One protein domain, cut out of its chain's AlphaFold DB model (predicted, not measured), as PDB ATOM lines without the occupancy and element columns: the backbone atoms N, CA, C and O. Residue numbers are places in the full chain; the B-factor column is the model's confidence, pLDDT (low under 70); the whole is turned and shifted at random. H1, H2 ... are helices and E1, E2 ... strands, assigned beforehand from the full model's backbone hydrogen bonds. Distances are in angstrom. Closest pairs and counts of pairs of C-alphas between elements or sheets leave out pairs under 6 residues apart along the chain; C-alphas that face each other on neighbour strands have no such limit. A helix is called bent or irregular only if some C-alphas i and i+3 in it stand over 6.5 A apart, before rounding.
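This is residues 282 to 371 and 404 to 438 of the 453 residues of the protein "FAD-binding PCMH-type domain-containing protein" of Clytia hemisphaerica (UniProt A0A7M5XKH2). A four-stranded antiparallel sheet has two helices, H1 and H2, over one face, while its other face is bare. H5 packs on H1 beyond the E2 edge of the sheet, short H4 sits at one end of H1, and the final stretch folds back so that residues 435 to 436 pair with E2. The printed part has 125 residues, with five named helices and four named strands in the order E1 H1 E2 E3 H2 H3 E4 H4 H5; the sheet's order is E2 E3 E1 E4, and the class is mixed, helices and strands. It is compact, with a radius of gyration of the C-alphas of 14.5 A and spans of 40 by 35 by 25 A.

Inner strand E1, residues 282 to 288, is antiparallel to E3, residues 328 to 334, with N 284 and O 331 2.9 A apart, and to edge strand E4, residues 363 to 370, with N 285 and O 366 2.9 A apart. E2, residues 320 to 324, forms a hairpin with E3, N 321 and O 332 being 2.9 A apart. H1, residues 295 to 313, and H2, residues 337 to 352, lie on the same face of this sheet, at heights of 9.6 A and 9.3 A, along the strands, two layers in all. E1, H1, E2 and E3, H2 H3, E4 are split strand-helix-strand units, each with another strand between its two strands and a right-handed crossover; H3 is residues 357 to 360. H2 is irregular, C-alphas 343 and 346 being 7.3 A apart, with a kink of 56 degrees near residue 344. Residues 303 to 311 of H1 touch H5, residues 412 to 429, at a steep tilt of 43 degrees, opposite ways; their closest C-alphas, Asp 307 and Ala 416, are 5.6 A apart. H4, residues 405 to 410, only just touches H1, with 3 pairs of C-alphas within 8 A, the closest being Val 311 and Lys 409 at 7.1 A. Every O i to N i+4 pair is within hydrogen-bond range in H4 and H5, 14 of 15 in H1 and 9 of 12 in H2; H3 is too short for one.

E1 begins at C-alpha 282 (-9.687, -36.622, 21.825) and spans 20.3 A. H1 spans 25.8 A, E3 19.9 A, H2 18.6 A and E4 23.1 A. H5 spans 25.7 A and ends at C-alpha 429 (19.962, -28.370, 37.391).

The C-alphas of Pro 371 and Gln 428, the two farthest apart, are 41.2 A apart. Residues 372 to 403 are not printed, and C-alphas 371 and 404 are 32.5 A apart across this cut. Of the links printed whole, none is long. The mean pLDDT of the printed part is 90.6, and no printed residue is under 70.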
ATOM      1  N   THR A 282      -9.843 -36.067  20.475       98.12
ATOM      2  CA  THR A 282      -9.687 -36.622  21.825       98.12
ATOM      3  C   THR A 282      -8.359 -36.153  22.407       98.12
ATOM      4  O   THR A 282      -7.284 -36.410  21.864       98.12
ATOM      5  N   PHE A 283      -8.430 -35.432  23.518       97.19
ATOM      6  CA  PHE A 283      -7.285 -34.974  24.285       97.19
ATOM      7  C   PHE A 283      -6.976 -35.943  25.426       97.19
ATOM      8  O   PHE A 283      -7.866 -36.338  26.178       97.19
ATOM      9  N   LEU A 284      -5.695 -36.272  25.573       96.00
ATOM     10  CA  LEU A 284      -5.144 -37.065  26.664       96.00
ATOM     11  C   LEU A 284      -4.059 -36.249  27.367       96.00
ATOM     12  O   LEU A 284      -3.021 -35.949  26.769       96.00
ATOM     13  N   ALA A 285      -4.256 -35.972  28.653       94.25
ATOM     14  CA  ALA A 285      -3.168 -35.591  29.539       94.25
ATOM     15  C   ALA A 285      -2.841 -36.720  30.511       94.25
ATOM     16  O   ALA A 285      -3.736 -37.351  31.072       94.25
ATOM     17  N   LEU A 286      -1.551 -36.938  30.737       94.00
ATOM     18  CA  LEU A 286      -1.045 -37.784  31.813       94.00
ATOM     19  C   LEU A 286       0.020 -37.011  32.576       94.00
ATOM     20  O   LEU A 286       0.813 -36.315  31.952       94.00
ATOM     21  N   GLY A 287       0.058 -37.142  33.897       92.88
ATOM     22  CA  GLY A 287       1.096 -36.548  34.735       92.88
ATOM     23  C   GLY A 287       1.571 -37.517  35.807       92.88
ATOM     24  O   GLY A 287       0.763 -38.222  36.406       92.88
ATOM     25  N   LEU A 288       2.878 -37.541  36.050       91.69
ATOM     26  CA  LEU A 288       3.514 -38.289  37.131       91.69
ATOM     27  C   LEU A 288       3.936 -37.305  38.230       91.69
ATOM     28  O   LEU A 288       4.667 -36.358  37.943       91.69
ATOM     29  N   SER A 289       3.494 -37.520  39.471       87.00
ATOM     30  CA  SER A 289       3.776 -36.619  40.602       87.00
ATOM     31  C   SER A 289       4.092 -37.397  41.886       87.00
ATOM     32  O   SER A 289       3.436 -38.407  42.127       87.00
ATOM     33  N   PRO A 290       5.057 -36.970  42.726       83.88
ATOM     34  CA  PRO A 290       5.447 -37.678  43.947       83.88
ATOM     35  C   PRO A 290       4.581 -37.271  45.157       83.88
ATOM     36  O   PRO A 290       5.108 -36.811  46.166       83.88
ATOM     37  N   ILE A 291       3.254 -37.389  45.071       76.06
ATOM     38  CA  ILE A 291       2.346 -36.843  46.100       76.06
ATOM     39  C   ILE A 291       2.430 -37.641  47.413       76.06
ATOM     40  O   ILE A 291       2.309 -37.054  48.484       76.06
ATOM     41  N   GLN A 292       2.642 -38.963  47.360       78.88
ATOM     42  CA  GLN A 292       2.541 -39.823  48.557       78.88
ATOM     43  C   GLN A 292       3.550 -40.975  48.609       78.88
ATOM     44  O   GLN A 292       3.332 -41.978  49.285       78.88
ATOM     45  N   ILE A 293       4.652 -40.875  47.869       84.00
ATOM     46  CA  ILE A 293       5.643 -41.951  47.789       84.00
ATOM     47  C   ILE A 293       7.062 -41.418  47.980       84.00
ATOM     48  O   ILE A 293       7.354 -40.293  47.570       84.00
ATOM     49  N   PRO A 294       7.979 -42.228  48.539       90.12
ATOM     50  CA  PRO A 294       9.390 -41.877  48.576       90.12
ATOM     51  C   PRO A 294       9.937 -41.611  47.171       90.12
ATOM     52  O   PRO A 294       9.567 -42.293  46.210       90.12
ATOM     53  N   PHE A 295      10.876 -40.670  47.068       87.81
ATOM     54  CA  PHE A 295      11.460 -40.242  45.795       87.81
ATOM     55  C   PHE A 295      12.023 -41.406  44.964       87.81
ATOM     56  O   PHE A 295      11.805 -41.470  43.760       87.81
ATOM     57  N   GLU A 296      12.643 -42.399  45.607       88.62
ATOM     58  CA  GLU A 296      13.132 -43.610  44.934       88.62
ATOM     59  C   GLU A 296      12.016 -44.428  44.274       88.62
ATOM     60  O   GLU A 296      12.204 -45.013  43.206       88.62
ATOM     61  N   GLN A 297      10.827 -44.478  44.881       88.25
ATOM     62  CA  GLN A 297       9.678 -45.141  44.265       88.25
ATOM     63  C   GLN A 297       9.152 -44.327  43.083       88.25
ATOM     64  O   GLN A 297       8.848 -44.902  42.039       88.25
ATOM     65  N   TYR A 298       9.111 -43.001  43.217       88.75
ATOM     66  CA  TYR A 298       8.742 -42.094  42.133       88.75
ATOM     67  C   TYR A 298       9.680 -42.233  40.925       88.75
ATOM     68  O   TYR A 298       9.212 -42.413  39.799       88.75
ATOM     69  N   LEU A 299      10.998 -42.267  41.149       89.81
ATOM     70  CA  LEU A 299      11.983 -42.489  40.088       89.81
ATOM     71  C   LEU A 299      11.761 -43.820  39.361       89.81
ATOM     72  O   LEU A 299      11.883 -43.872  38.136       89.81
ATOM     73  N   ARG A 300      11.370 -44.887  40.074       89.31
ATOM     74  CA  ARG A 300      11.016 -46.164  39.432       89.31
ATOM     75  C   ARG A 300       9.812 -46.034  38.499       89.31
ATOM     76  O   ARG A 300       9.843 -46.624  37.420       89.31
ATOM     77  N   ILE A 301       8.786 -45.259  38.863       90.19
ATOM     78  CA  ILE A 301       7.633 -44.997  37.980       90.19
ATOM     79  C   ILE A 301       8.093 -44.252  36.734       90.19
ATOM     80  O   ILE A 301       7.803 -44.691  35.624       90.19
ATOM     81  N   VAL A 302       8.839 -43.156  36.909       91.75
ATOM     82  CA  VAL A 302       9.300 -42.327  35.788       91.75
ATOM     83  C   VAL A 302      10.183 -43.141  34.844       91.75
ATOM     84  O   VAL A 302       9.990 -43.095  33.632       91.75
ATOM     85  N   HIS A 303      11.100 -43.955  35.372       92.69
ATOM     86  CA  HIS A 303      11.945 -44.823  34.553       92.69
ATOM     87  C   HIS A 303      11.134 -45.868  33.780       92.69
ATOM     88  O   HIS A 303      11.359 -46.017  32.578       92.69
ATOM     89  N   ARG A 304      10.173 -46.546  34.427       92.69
ATOM     90  CA  ARG A 304       9.283 -47.506  33.748       92.69
ATOM     91  C   ARG A 304       8.390 -46.830  32.710       92.69
ATOM     92  O   ARG A 304       8.116 -47.425  31.669       92.69
ATOM     93  N   PHE A 305       7.947 -45.603  32.971       93.81
ATOM     94  CA  PHE A 305       7.193 -44.814  32.003       93.81
ATOM     95  C   PHE A 305       8.058 -44.436  30.801       93.81
ATOM     96  O   PHE A 305       7.613 -44.578  29.671       93.81
ATOM     97  N   MET A 306       9.306 -44.010  31.017       93.38
ATOM     98  CA  MET A 306      10.235 -43.695  29.928       93.38
ATOM     99  C   MET A 306      10.536 -44.911  29.056       93.38
ATOM    100  O   MET A 306      10.596 -44.764  27.838       93.38
ATOM    101  N   ASP A 307      10.678 -46.102  29.643       94.12
ATOM    102  CA  ASP A 307      10.851 -47.341  28.875       94.12
ATOM    103  C   ASP A 307       9.629 -47.617  27.988       94.12
ATOM    104  O   ASP A 307       9.770 -47.804  26.777       94.12
ATOM    105  N   PHE A 308       8.421 -47.547  28.561       94.56
ATOM    106  CA  PHE A 308       7.167 -47.675  27.814       94.56
ATOM    107  C   PHE A 308       7.051 -46.622  26.702       94.56
ATOM    108  O   PHE A 308       6.823 -46.946  25.535       94.56
ATOM    109  N   TRP A 309       7.240 -45.351  27.051       93.62
ATOM    110  CA  TRP A 309       7.013 -44.217  26.165       93.62
ATOM    111  C   TRP A 309       8.014 -44.165  25.012       93.62
ATOM    112  O   TRP A 309       7.635 -43.851  23.883       93.62
ATOM    113  N   THR A 310       9.276 -44.527  25.254       92.56
ATOM    114  CA  THR A 310      10.306 -44.595  24.205       92.56
ATOM    115  C   THR A 310       9.887 -45.545  23.089       92.56
ATOM    116  O   THR A 310       9.942 -45.188  21.911       92.56
ATOM    117  N   VAL A 311       9.409 -46.738  23.450       92.25
ATOM    118  CA  VAL A 311       8.952 -47.737  22.478       92.25
ATOM    119  C   VAL A 311       7.628 -47.303  21.850       92.25
ATOM    120  O   VAL A 311       7.499 -47.286  20.623       92.25
ATOM    121  N   LYS A 312       6.651 -46.897  22.669       93.50
ATOM    122  CA  LYS A 312       5.299 -46.566  22.201       93.50
ATOM    123  C   LYS A 312       5.282 -45.358  21.265       93.50
ATOM    124  O   LYS A 312       4.654 -45.417  20.206       93.50
ATOM    125  N   SER A 313       6.009 -44.289  21.592       91.38
ATOM    126  CA  SER A 313       6.100 -43.085  20.750       91.38
ATOM    127  C   SER A 313       6.677 -43.383  19.357       91.38
ATOM    128  O   SER A 313       6.261 -42.779  18.366       91.38
ATOM    129  N   ALA A 314       7.559 -44.383  19.238       90.00
ATOM    130  CA  ALA A 314       8.142 -44.809  17.969       90.00
ATOM    131  C   ALA A 314       7.178 -45.609  17.069       90.00
ATOM    132  O   ALA A 314       7.483 -45.831  15.893       90.00
ATOM    133  N   ILE A 315       6.016 -46.032  17.561       91.00
ATOM    134  CA  ILE A 315       4.993 -46.750  16.776       91.00
ATOM    135  C   ILE A 315       3.613 -46.091  16.848       91.00
ATOM    136  O   ILE A 315       2.644 -46.644  16.346       91.00
ATOM    137  N   LEU A 316       3.532 -44.903  17.442       92.94
ATOM    138  CA  LEU A 316       2.281 -44.198  17.669       92.94
ATOM    139  C   LEU A 316       1.530 -43.916  16.356       92.94
ATOM    140  O   LEU A 316       2.152 -43.507  15.368       92.94
ATOM    141  N   ASP A 317       0.202 -44.079  16.357       95.00
ATOM    142  CA  ASP A 317      -0.675 -43.709  15.233       95.00
ATOM    143  C   ASP A 317      -0.438 -42.234  14.845       95.00
ATOM    144  O   ASP A 317      -0.172 -41.391  15.706       95.00
ATOM    145  N   ASN A 318      -0.442 -41.925  13.545       93.62
ATOM    146  CA  ASN A 318      -0.131 -40.589  13.021       93.62
ATOM    147  C   ASN A 318      -1.163 -39.513  13.379       93.62
ATOM    148  O   ASN A 318      -0.831 -38.334  13.259       93.62
ATOM    149  N   ARG A 319      -2.354 -39.902  13.838       96.00
ATOM    150  CA  ARG A 319      -3.397 -38.990  14.331       96.00
ATOM    151  C   ARG A 319      -3.096 -38.417  15.710       96.00
ATOM    152  O   ARG A 319      -3.678 -37.403  16.072       96.00
ATOM    153  N   TRP A 320      -2.178 -39.026  16.462       96.38
ATOM    154  CA  TRP A 320      -1.685 -38.458  17.712       96.38
ATOM    155  C   TRP A 320      -0.596 -37.417  17.459       96.38
ATOM    156  O   TRP A 320       0.391 -37.703  16.778       96.38
ATOM    157  N   GLY A 321      -0.674 -36.267  18.107       94.38
ATOM    158  CA  GLY A 321       0.439 -35.329  18.224       94.38
ATOM    159  C   GLY A 321       0.359 -34.529  19.515       94.38
ATOM    160  O   GLY A 321      -0.600 -34.646  20.266       94.38
ATOM    161  N   GLY A 322       1.400 -33.762  19.820       91.31
ATOM    162  CA  GLY A 322       1.502 -33.052  21.090       91.31
ATOM    163  C   GLY A 322       2.869 -33.207  21.737       91.31
ATOM    164  O   GLY A 322       3.856 -33.556  21.077       91.31
ATOM    165  N   LEU A 323       2.914 -32.909  23.031       89.12
ATOM    166  CA  LEU A 323       4.152 -32.729  23.780       89.12
ATOM    167  C   LEU A 323       4.287 -33.712  24.938       89.12
ATOM    168  O   LEU A 323       3.309 -34.185  25.518       89.12
ATOM    169  N   TRP A 324       5.541 -33.969  25.280       89.19
ATOM    170  CA  TRP A 324       5.965 -34.729  26.442       89.19
ATOM    171  C   TRP A 324       7.143 -34.018  27.108       89.19
ATOM    172  O   TRP A 324       8.094 -33.660  26.418       89.19
ATOM    173  N   ASN A 325       7.119 -33.829  28.426       84.56
ATOM    174  CA  ASN A 325       8.172 -33.101  29.158       84.56
ATOM    175  C   ASN A 325       8.978 -33.973  30.143       84.56
ATOM    176  O   ASN A 325       9.554 -33.467  31.103       84.56
ATOM    177  N   GLY A 326       8.993 -35.292  29.939       85.25
ATOM    178  CA  GLY A 326       9.623 -36.246  30.857       85.25
ATOM    179  C   GLY A 326       8.604 -36.935  31.759       85.25
ATOM    180  O   GLY A 326       8.507 -38.163  31.751       85.25
ATOM    181  N   THR A 327       7.788 -36.157  32.466       88.50
ATOM    182  CA  THR A 327       6.839 -36.665  33.475       88.50
ATOM    183  C   THR A 327       5.378 -36.447  33.112       88.50
ATOM    184  O   THR A 327       4.511 -37.043  33.745       88.50
ATOM    185  N   SER A 328       5.094 -35.657  32.078       89.75
ATOM    186  CA  SER A 328       3.731 -35.377  31.639       89.75
ATOM    187  C   SER A 328       3.572 -35.455  30.126       89.75
ATOM    188  O   SER A 328       4.437 -35.002  29.373       89.75
ATOM    189  N   LEU A 329       2.438 -36.000  29.693       92.50
ATOM    190  CA  LEU A 329       1.949 -35.999  28.316       92.50
ATOM    191  C   LEU A 329       0.808 -34.996  28.169       92.50
ATOM    192  O   LEU A 329      -0.052 -34.910  29.041       92.50
ATOM    193  N   ALA A 330       0.772 -34.308  27.031       92.50
ATOM    194  CA  ALA A 330      -0.402 -33.593  26.545       92.50
ATOM    195  C   ALA A 330      -0.534 -33.872  25.045       92.50
ATOM    196  O   ALA A 330       0.211 -33.319  24.227       92.50
ATOM    197  N   LEU A 331      -1.438 -34.788  24.703       95.25
ATOM    198  CA  LEU A 331      -1.590 -35.346  23.366       95.25
ATOM    199  C   LEU A 331      -2.997 -35.111  22.821       95.25
ATOM    200  O   LEU A 331      -3.984 -35.174  23.545       95.25
ATOM    201  N   PHE A 332      -3.057 -34.881  21.521       96.44
ATOM    202  CA  PHE A 332      -4.251 -34.621  20.736       96.44
ATOM    203  C   PHE A 332      -4.364 -35.732  19.707       96.44
ATOM    204  O   PHE A 332      -3.409 -35.977  18.969       96.44
ATOM    205  N   PHE A 333      -5.515 -36.380  19.659       97.75
ATOM    206  CA  PHE A 333      -5.859 -37.362  18.649       97.75
ATOM    207  C   PHE A 333      -6.930 -36.790  17.729       97.75
ATOM    208  O   PHE A 333      -7.990 -36.415  18.215       97.75
ATOM    209  N   GLU A 334      -6.674 -36.715  16.423       97.31
ATOM    210  CA  GLU A 334      -7.713 -36.355  15.448       97.31
ATOM    211  C   GLU A 334      -8.578 -37.571  15.102       97.31
ATOM    212  O   GLU A 334      -8.236 -38.373  14.231       97.31
ATOM    213  N   GLY A 335      -9.709 -37.691  15.781       97.00
ATOM    214  CA  GLY A 335     -10.640 -38.805  15.671       97.00
ATOM    215  C   GLY A 335     -11.471 -38.933  16.940       97.00
ATOM    216  O   GLY A 335     -11.403 -38.076  17.827       97.00
ATOM    217  N   ASP A 336     -12.279 -39.985  17.006       96.25
ATOM    218  CA  ASP A 336     -13.107 -40.234  18.184       96.25
ATOM    219  C   ASP A 336     -12.343 -40.971  19.300       96.25
ATOM    220  O   ASP A 336     -11.235 -41.493  19.119       96.25
ATOM    221  N   ARG A 337     -12.962 -41.023  20.484       97.12
ATOM    222  CA  ARG A 337     -12.374 -41.652  21.669       97.12
ATOM    223  C   ARG A 337     -12.121 -43.146  21.488       97.12
ATOM    224  O   ARG A 337     -11.106 -43.641  21.968       97.12
ATOM    225  N   LYS A 338     -12.997 -43.862  20.786       97.50
ATOM    226  CA  LYS A 338     -12.877 -45.313  20.600       97.50
ATOM    227  C   LYS A 338     -11.650 -45.648  19.751       97.50
ATOM    228  O   LYS A 338     -10.910 -46.588  20.045       97.50
ATOM    229  N   GLU A 339     -11.393 -44.855  18.718       97.56
ATOM    230  CA  GLU A 339     -10.180 -44.967  17.910       97.56
ATOM    231  C   GLU A 339      -8.916 -44.578  18.703       97.56
ATOM    232  O   GLU A 339      -7.866 -45.225  18.580       97.56
ATOM    233  N   ALA A 340      -9.003 -43.547  19.550       97.88
ATOM    234  CA  ALA A 340      -7.915 -43.146  20.443       97.88
ATOM    235  C   ALA A 340      -7.566 -44.263  21.454       97.88
ATOM    236  O   ALA A 340      -6.388 -44.554  21.708       97.88
ATOM    237  N   GLU A 341      -8.586 -44.940  21.983       97.81
ATOM    238  CA  GLU A 341      -8.478 -46.102  22.871       97.81
ATOM    239  C   GLU A 341      -7.764 -47.274  22.223       97.81
ATOM    240  O   GLU A 341      -6.788 -47.778  22.788       97.81
ATOM    241  N   ALA A 342      -8.164 -47.628  21.006       97.25
ATOM    242  CA  ALA A 342      -7.559 -48.718  20.252       97.25
ATOM    243  C   ALA A 342      -6.072 -48.494  19.909       97.25
ATOM    244  O   ALA A 342      -5.367 -49.449  19.591       97.25
ATOM    245  N   THR A 343      -5.583 -47.249  19.945       96.81
ATOM    246  CA  THR A 343      -4.239 -46.906  19.451       96.81
ATOM    247  C   THR A 343      -3.236 -46.527  20.536       96.81
ATOM    248  O   THR A 343      -2.041 -46.790  20.359       96.81
ATOM    249  N   LEU A 344      -3.660 -45.908  21.643       97.19
ATOM    250  CA  LEU A 344      -2.759 -45.507  22.733       97.19
ATOM    251  C   LEU A 344      -3.376 -45.655  24.123       97.19
ATOM    252  O   LEU A 344      -2.677 -46.121  25.021       97.19
ATOM    253  N   ILE A 345      -4.623 -45.220  24.327       97.12
ATOM    254  CA  ILE A 345      -5.153 -45.064  25.692       97.12
ATOM    255  C   ILE A 345      -5.249 -46.426  26.400       97.12
ATOM    256  O   ILE A 345      -4.846 -46.524  27.559       97.12
ATOM    257  N   ASN A 346      -5.659 -47.495  25.706       96.94
ATOM    258  CA  ASN A 346      -5.721 -48.832  26.309       96.94
ATOM    259  C   ASN A 346      -4.335 -49.364  26.695       96.94
ATOM    260  O   ASN A 346      -4.169 -49.878  27.798       96.94
ATOM    261  N   ASP A 347      -3.321 -49.174  25.847       96.69
ATOM    262  CA  ASP A 347      -1.940 -49.562  26.165       96.69
ATOM    263  C   ASP A 347      -1.400 -48.789  27.372       96.69
ATOM    264  O   ASP A 347      -0.656 -49.332  28.190       96.69
ATOM    265  N   LEU A 348      -1.782 -47.517  27.503       95.00
ATOM    266  CA  LEU A 348      -1.394 -46.682  28.632       95.00
ATOM    267  C   LEU A 348      -2.055 -47.147  29.935       95.00
ATOM    268  O   LEU A 348      -1.390 -47.213  30.971       95.00
ATOM    269  N   PHE A 349      -3.339 -47.505  29.895       93.31
ATOM    270  CA  PHE A 349      -4.028 -48.078  31.051       93.31
ATOM    271  C   PHE A 349      -3.513 -49.477  31.402       93.31
ATOM    272  O   PHE A 349      -3.345 -49.772  32.584       93.31
ATOM    273  N   ALA A 350      -3.163 -50.297  30.409       94.50
ATOM    274  CA  ALA A 350      -2.503 -51.583  30.619       94.50
ATOM    275  C   ALA A 350      -1.090 -51.428  31.207       94.50
ATOM    276  O   ALA A 350      -0.654 -52.256  32.003       94.50
ATOM    277  N   TRP A 351      -0.361 -50.364  30.860       93.81
ATOM    278  CA  TRP A 351       0.895 -50.018  31.531       93.81
ATOM    279  C   TRP A 351       0.653 -49.585  32.985       93.81
ATOM    280  O   TRP A 351       1.346 -50.048  33.893       93.81
ATOM    281  N   ARG A 352      -0.363 -48.745  33.226       90.62
ATOM    282  CA  ARG A 352      -0.727 -48.253  34.566       90.62
ATOM    283  C   ARG A 352      -1.177 -49.378  35.506       90.62
ATOM    284  O   ARG A 352      -0.852 -49.334  36.692       90.62
ATOM    285  N   SER A 353      -1.877 -50.395  35.008       90.25
ATOM    286  CA  SER A 353      -2.356 -51.519  35.828       90.25
ATOM    287  C   SER A 353      -1.235 -52.420  36.366       90.25
ATOM    288  O   SER A 353      -1.473 -53.210  37.273       90.25
ATOM    289  N   GLN A 354       0.005 -52.263  35.888       89.81
ATOM    290  CA  GLN A 354       1.182 -52.999  36.378       89.81
ATOM    291  C   GLN A 354       1.704 -52.500  37.739       89.81
ATOM    292  O   GLN A 354       2.748 -52.966  38.208       89.81
ATOM    293  N   PHE A 355       1.048 -51.504  38.334       87.75
ATOM    294  CA  PHE A 355       1.413 -50.914  39.616       87.75
ATOM    295  C   PHE A 355       0.280 -51.083  40.636       87.75
ATOM    296  O   PHE A 355      -0.883 -51.189  40.256       87.75
ATOM    297  N   ASN A 356       0.617 -51.091  41.931       84.44
ATOM    298  CA  ASN A 356      -0.367 -51.171  43.016       84.44
ATOM    299  C   ASN A 356      -1.153 -49.853  43.203       84.44
ATOM    300  O   ASN A 356      -0.849 -48.831  42.589       84.44
ATOM    301  N   GLU A 357      -2.149 -49.868  44.088       77.06
ATOM    302  CA  GLU A 357      -3.056 -48.735  44.313       77.06
ATOM    303  C   GLU A 357      -2.346 -47.463  44.814       77.06
ATOM    304  O   GLU A 357      -2.629 -46.366  44.332       77.06
ATOM    305  N   ALA A 358      -1.338 -47.596  45.686       73.38
ATOM    306  CA  ALA A 358      -0.535 -46.462  46.152       73.38
ATOM    307  C   ALA A 358       0.202 -45.763  44.991       73.38
ATOM    308  O   ALA A 358       0.363 -44.543  44.981       73.38
ATOM    309  N   PHE A 359       0.601 -46.506  43.954       79.19
ATOM    310  CA  PHE A 359       1.181 -45.927  42.740       79.19
ATOM    311  C   PHE A 359       0.147 -45.221  41.858       79.19
ATOM    312  O   PHE A 359       0.481 -44.229  41.209       79.19
ATOM    313  N   HIS A 360      -1.103 -45.689  41.824       81.12
ATOM    314  CA  HIS A 360      -2.135 -45.116  40.950       81.12
ATOM    315  C   HIS A 360      -2.491 -43.682  41.321       81.12
ATOM    316  O   HIS A 360      -2.788 -42.900  40.418       81.12
ATOM    317  N   GLN A 361      -2.409 -43.333  42.606       82.69
ATOM    318  CA  GLN A 361      -2.643 -41.973  43.104       82.69
ATOM    319  C   GLN A 361      -1.557 -40.972  42.665       82.69
ATOM    320  O   GLN A 361      -1.776 -39.765  42.687       82.69
ATOM    321  N   ASN A 362      -0.402 -41.467  42.207       85.25
ATOM    322  CA  ASN A 362       0.722 -40.663  41.718       85.25
ATOM    323  C   ASN A 362       0.716 -40.502  40.182       85.25
ATOM    324  O   ASN A 362       1.623 -39.887  39.614       85.25
ATOM    325  N   ILE A 363      -0.300 -41.053  39.505       88.75
ATOM    326  CA  ILE A 363      -0.497 -40.981  38.054       88.75
ATOM    327  C   ILE A 363      -1.834 -40.288  37.783       88.75
ATOM    328  O   ILE A 363      -2.903 -40.886  37.913       88.75
ATOM    329  N   PHE A 364      -1.773 -39.026  37.373       90.06
ATOM    330  CA  PHE A 364      -2.935 -38.270  36.924       90.06
ATOM    331  C   PHE A 364      -3.247 -38.602  35.464       90.06
ATOM    332  O   PHE A 364      -2.337 -38.737  34.643       90.06
ATOM    333  N   THR A 365      -4.526 -38.722  35.114       92.00
ATOM    334  CA  THR A 365      -4.969 -38.872  33.723       92.00
ATOM    335  C   THR A 365      -6.236 -38.059  33.498       92.00
ATOM    336  O   THR A 365      -7.171 -38.148  34.290       92.00
ATOM    337  N   LEU A 366      -6.270 -37.298  32.407       93.62
ATOM    338  CA  LEU A 366      -7.433 -36.546  31.946       93.62
ATOM    339  C   LEU A 366      -7.715 -36.919  30.492       93.62
ATOM    340  O   LEU A 366      -6.817 -36.860  29.652       93.62
ATOM    341  N   LEU A 367      -8.969 -37.272  30.211       95.81
ATOM    342  CA  LEU A 367      -9.472 -37.542  28.870       95.81
ATOM    343  C   LEU A 367     -10.629 -36.600  28.566       95.81
ATOM    344  O   LEU A 367     -11.661 -36.648  29.237       95.81
ATOM    345  N   GLN A 368     -10.491 -35.789  27.523       96.62
ATOM    346  CA  GLN A 368     -11.519 -34.831  27.128       96.62
ATOM    347  C   GLN A 368     -11.716 -34.843  25.619       96.62
ATOM    348  O   GLN A 368     -10.744 -34.836  24.874       96.62
ATOM    349  N   ASP A 369     -12.969 -34.847  25.176       97.75
ATOM    350  CA  ASP A 369     -13.299 -34.813  23.754       97.75
ATOM    351  C   ASP A 369     -13.764 -33.412  23.357       97.75
ATOM    352  O   ASP A 369     -14.449 -32.721  24.119       97.75
ATOM    353  N   PHE A 370     -13.385 -32.993  22.156       97.56
ATOM    354  CA  PHE A 370     -13.705 -31.693  21.591       97.56
ATOM    355  C   PHE A 370     -14.245 -31.844  20.165       97.56
ATOM    356  O   PHE A 370     -13.787 -32.718  19.427       97.56
ATOM    357  N   PRO A 371     -15.151 -30.955  19.716       97.06
ATOM    358  CA  PRO A 371     -15.648 -30.974  18.339       97.06
ATOM    359  C   PRO A 371     -14.576 -30.696  17.274       97.06
ATOM    360  O   PRO A 371     -14.763 -31.059  16.115       97.06
ATOM    361  N   PRO A 404      15.893 -39.271  14.803       89.75
ATOM    362  CA  PRO A 404      15.258 -40.116  13.802       89.75
ATOM    363  C   PRO A 404      14.443 -41.249  14.435       89.75
ATOM    364  O   PRO A 404      14.966 -42.053  15.204       89.75
ATOM    365  N   LYS A 405      13.178 -41.387  14.019       88.31
ATOM    366  CA  LYS A 405      12.287 -42.487  14.432       88.31
ATOM    367  C   LYS A 405      12.915 -43.869  14.206       88.31
ATOM    368  O   LYS A 405      12.758 -44.756  15.038       88.31
ATOM    369  N   LYS A 406      13.635 -44.042  13.089       90.31
ATOM    370  CA  LYS A 406      14.352 -45.282  12.751       90.31
ATOM    371  C   LYS A 406      15.388 -45.644  13.820       90.31
ATOM    372  O   LYS A 406      15.387 -46.771  14.294       90.31
ATOM    373  N   TRP A 407      16.178 -44.668  14.268       93.31
ATOM    374  CA  TRP A 407      17.206 -44.884  15.285       93.31
ATOM    375  C   TRP A 407      16.607 -45.330  16.625       93.31
ATOM    376  O   TRP A 407      17.132 -46.253  17.237       93.31
ATOM    377  N   ILE A 408      15.477 -44.740  17.044       92.50
ATOM    378  CA  ILE A 408      14.777 -45.143  18.278       92.50
ATOM    379  C   ILE A 408      14.286 -46.593  18.184       92.50
ATOM    380  O   ILE A 408      14.440 -47.347  19.140       92.50
ATOM    381  N   LYS A 409      13.727 -47.000  17.035       91.88
ATOM    382  CA  LYS A 409      13.267 -48.384  16.817       91.88
ATOM    383  C   LYS A 409      14.405 -49.401  16.867       91.88
ATOM    384  O   LYS A 409      14.209 -50.494  17.379       91.88
ATOM    385  N   GLU A 410      15.563 -49.042  16.320       95.50
ATOM    386  CA  GLU A 410      16.749 -49.903  16.286       95.50
ATOM    387  C   GLU A 410      17.497 -49.925  17.629       95.50
ATOM    388  O   GLU A 410      18.201 -50.885  17.917       95.50
ATOM    389  N   ASN A 411      17.339 -48.888  18.462       96.25
ATOM    390  CA  ASN A 411      18.101 -48.706  19.702       96.25
ATOM    391  C   ASN A 411      17.215 -48.286  20.900       96.25
ATOM    392  O   ASN A 411      17.515 -47.282  21.560       96.25
ATOM    393  N   PRO A 412      16.125 -49.007  21.224       94.56
ATOM    394  CA  PRO A 412      15.138 -48.534  22.195       94.56
ATOM    395  C   PRO A 412      15.709 -48.392  23.614       94.56
ATOM    396  O   PRO A 412      15.409 -47.414  24.300       94.56
ATOM    397  N   GLN A 413      16.596 -49.295  24.043       94.81
ATOM    398  CA  GLN A 413      17.241 -49.222  25.361       94.81
ATOM    399  C   GLN A 413      18.196 -48.026  25.454       94.81
ATOM    400  O   GLN A 413      18.227 -47.330  26.469       94.81
ATOM    401  N   ALA A 414      18.953 -47.749  24.386       95.31
ATOM    402  CA  ALA A 414      19.852 -46.599  24.344       95.31
ATOM    403  C   ALA A 414      19.063 -45.281  24.365       95.31
ATOM    404  O   ALA A 414      19.425 -44.361  25.103       95.31
ATOM    405  N   ALA A 415      17.964 -45.208  23.609       93.19
ATOM    406  CA  ALA A 415      17.067 -44.057  23.594       93.19
ATOM    407  C   ALA A 415      16.449 -43.799  24.980       93.19
ATOM    408  O   ALA A 415      16.545 -42.682  25.494       93.19
ATOM    409  N   ALA A 416      15.913 -44.834  25.633       93.19
ATOM    410  CA  ALA A 416      15.373 -44.720  26.986       93.19
ATOM    411  C   ALA A 416      16.459 -44.305  27.996       93.19
ATOM    412  O   ALA A 416      16.230 -43.450  28.850       93.19
ATOM    413  N   GLY A 417      17.675 -44.848  27.863       94.56
ATOM    414  CA  GLY A 417      18.825 -44.470  28.684       94.56
ATOM    415  C   GLY A 417      19.211 -42.992  28.554       94.56
ATOM    416  O   GLY A 417      19.529 -42.359  29.559       94.56
ATOM    417  N   ILE A 418      19.147 -42.417  27.346       91.56
ATOM    418  CA  ILE A 418      19.358 -40.974  27.133       91.56
ATOM    419  C   ILE A 418      18.277 -40.165  27.852       91.56
ATOM    420  O   ILE A 418      18.607 -39.231  28.577       91.56
ATOM    421  N   LEU A 419      17.004 -40.537  27.695       89.50
ATOM    422  CA  LEU A 419      15.883 -39.824  28.314       89.50
ATOM    423  C   LEU A 419      15.965 -39.834  29.846       89.50
ATOM    424  O   LEU A 419      15.774 -38.795  30.476       89.50
ATOM    425  N   LYS A 420      16.347 -40.971  30.438       92.12
ATOM    426  CA  LYS A 420      16.581 -41.099  31.885       92.12
ATOM    427  C   LYS A 420      17.730 -40.208  32.367       92.12
ATOM    428  O   LYS A 420      17.605 -39.557  33.402       92.12
ATOM    429  N   ARG A 421      18.837 -40.133  31.615       90.75
ATOM    430  CA  ARG A 421      19.959 -39.232  31.942       90.75
ATOM    431  C   ARG A 421      19.557 -37.762  31.855       90.75
ATOM    432  O   ARG A 421      19.826 -37.022  32.792       90.75
ATOM    433  N   LEU A 422      18.856 -37.370  30.790       88.00
ATOM    434  CA  LEU A 422      18.343 -36.007  30.634       88.00
ATOM    435  C   LEU A 422      17.386 -35.630  31.769       88.00
ATOM    436  O   LEU A 422      17.485 -34.539  32.319       88.00
ATOM    437  N   PHE A 423      16.503 -36.543  32.174       88.38
ATOM    438  CA  PHE A 423      15.614 -36.311  33.307       88.38
ATOM    439  C   PHE A 423      16.371 -36.144  34.630       88.38
ATOM    440  O   PHE A 423      16.058 -35.247  35.413       88.38
ATOM    441  N   LYS A 424      17.408 -36.955  34.869       87.88
ATOM    442  CA  LYS A 424      18.289 -36.787  36.031       87.88
ATOM    443  C   LYS A 424      18.968 -35.413  36.025       87.88
ATOM    444  O   LYS A 424      19.001 -34.755  37.061       87.88
ATOM    445  N   GLU A 425      19.460 -34.957  34.875       85.94
ATOM    446  CA  GLU A 425      20.036 -33.614  34.737       85.94
ATOM    447  C   GLU A 425      19.000 -32.515  35.001       85.94
ATOM    448  O   GLU A 425      19.304 -31.549  35.701       85.94
ATOM    449  N   THR A 426      17.768 -32.667  34.502       83.81
ATOM    450  CA  THR A 426      16.644 -31.763  34.795       83.81
ATOM    451  C   THR A 426      16.406 -31.635  36.296       83.81
ATOM    452  O   THR A 426      16.312 -30.516  36.798       83.81
ATOM    453  N   LEU A 427      16.378 -32.751  37.027       84.56
ATOM    454  CA  LEU A 427      16.202 -32.746  38.481       84.56
ATOM    455  C   LEU A 427      17.362 -32.057  39.216       84.56
ATOM    456  O   LEU A 427      17.133 -31.379  40.212       84.56
ATOM    457  N   GLN A 428      18.596 -32.218  38.733       84.81
ATOM    458  CA  GLN A 428      19.792 -31.657  39.374       84.81
ATOM    459  C   GLN A 428      20.004 -30.168  39.084       84.81
ATOM    460  O   GLN A 428      20.541 -29.447  39.917       84.81
ATOM    461  N   THR A 429      19.632 -29.717  37.887       82.06
ATOM    462  CA  THR A 429      19.962 -28.370  37.391       82.06
ATOM    463  C   THR A 429      18.757 -27.441  37.302       82.06
ATOM    464  O   THR A 429      18.928 -26.252  37.046       82.06
ATOM    465  N   GLY A 430      17.539 -27.971  37.438       76.25
ATOM    466  CA  GLY A 430      16.301 -27.241  37.161       76.25
ATOM    467  C   GLY A 430      16.051 -26.979  35.667       76.25
ATOM    468  O   GLY A 430      15.109 -26.267  35.322       76.25
ATOM    469  N   LYS A 431      16.870 -27.534  34.760       75.88
ATOM    470  CA  LYS A 431      16.688 -27.388  33.306       75.88
ATOM    471  C   LYS A 431      15.419 -28.089  32.834       75.88
ATOM    472  O   LYS A 431      15.155 -29.225  33.203       75.88
ATOM    473  N   PHE A 432      14.683 -27.460  31.926       74.38
ATOM    474  CA  PHE A 432      13.466 -28.028  31.351       74.38
ATOM    475  C   PHE A 432      13.752 -28.791  30.051       74.38
ATOM    476  O   PHE A 432      14.374 -28.248  29.137       74.38
ATOM    477  N   VAL A 433      13.246 -30.023  29.938       77.94
ATOM    478  CA  VAL A 433      13.278 -30.815  28.701       77.94
ATOM    479  C   VAL A 433      11.851 -31.023  28.213       77.94
ATOM    480  O   VAL A 433      10.974 -31.429  28.968       77.94
ATOM    481  N   SER A 434      11.619 -30.765  26.929       80.06
ATOM    482  CA  SER A 434      10.365 -31.086  26.257       80.06
ATOM    483  C   SER A 434      10.647 -31.690  24.893       80.06
ATOM    484  O   SER A 434      11.600 -31.320  24.209       80.06
ATOM    485  N   SER A 435       9.811 -32.644  24.518       82.94
ATOM    486  CA  SER A 435       9.854 -33.367  23.264       82.94
ATOM    487  C   SER A 435       8.505 -33.250  22.584       82.94
ATOM    488  O   SER A 435       7.455 -33.396  23.211       82.94
ATOM    489  N   TYR A 436       8.544 -33.054  21.274       82.88
ATOM    490  CA  TYR A 436       7.364 -33.100  20.430       82.88
ATOM    491  C   TYR A 436       7.433 -34.308  19.512       82.88
ATOM    492  O   TYR A 436       8.477 -34.582  18.915       82.88
ATOM    493  N   ILE A 437       6.323 -35.025  19.377       83.12
ATOM    494  CA  ILE A 437       6.282 -36.183  18.489       83.12
ATOM    495  C   ILE A 437       6.089 -35.681  17.059       83.12
ATOM    496  O   ILE A 437       5.069 -35.078  16.728       83.12
ATOM    497  N   LEU A 438       7.069 -35.952  16.202       85.44
ATOM    498  CA  LEU A 438       7.024 -35.657  14.770       85.44
ATOM    499  C   LEU A 438       6.886 -36.946  13.945       85.44
ATOM    500  O   LEU A 438       6.889 -38.060  14.471       85.44
TER     501      LEU A 438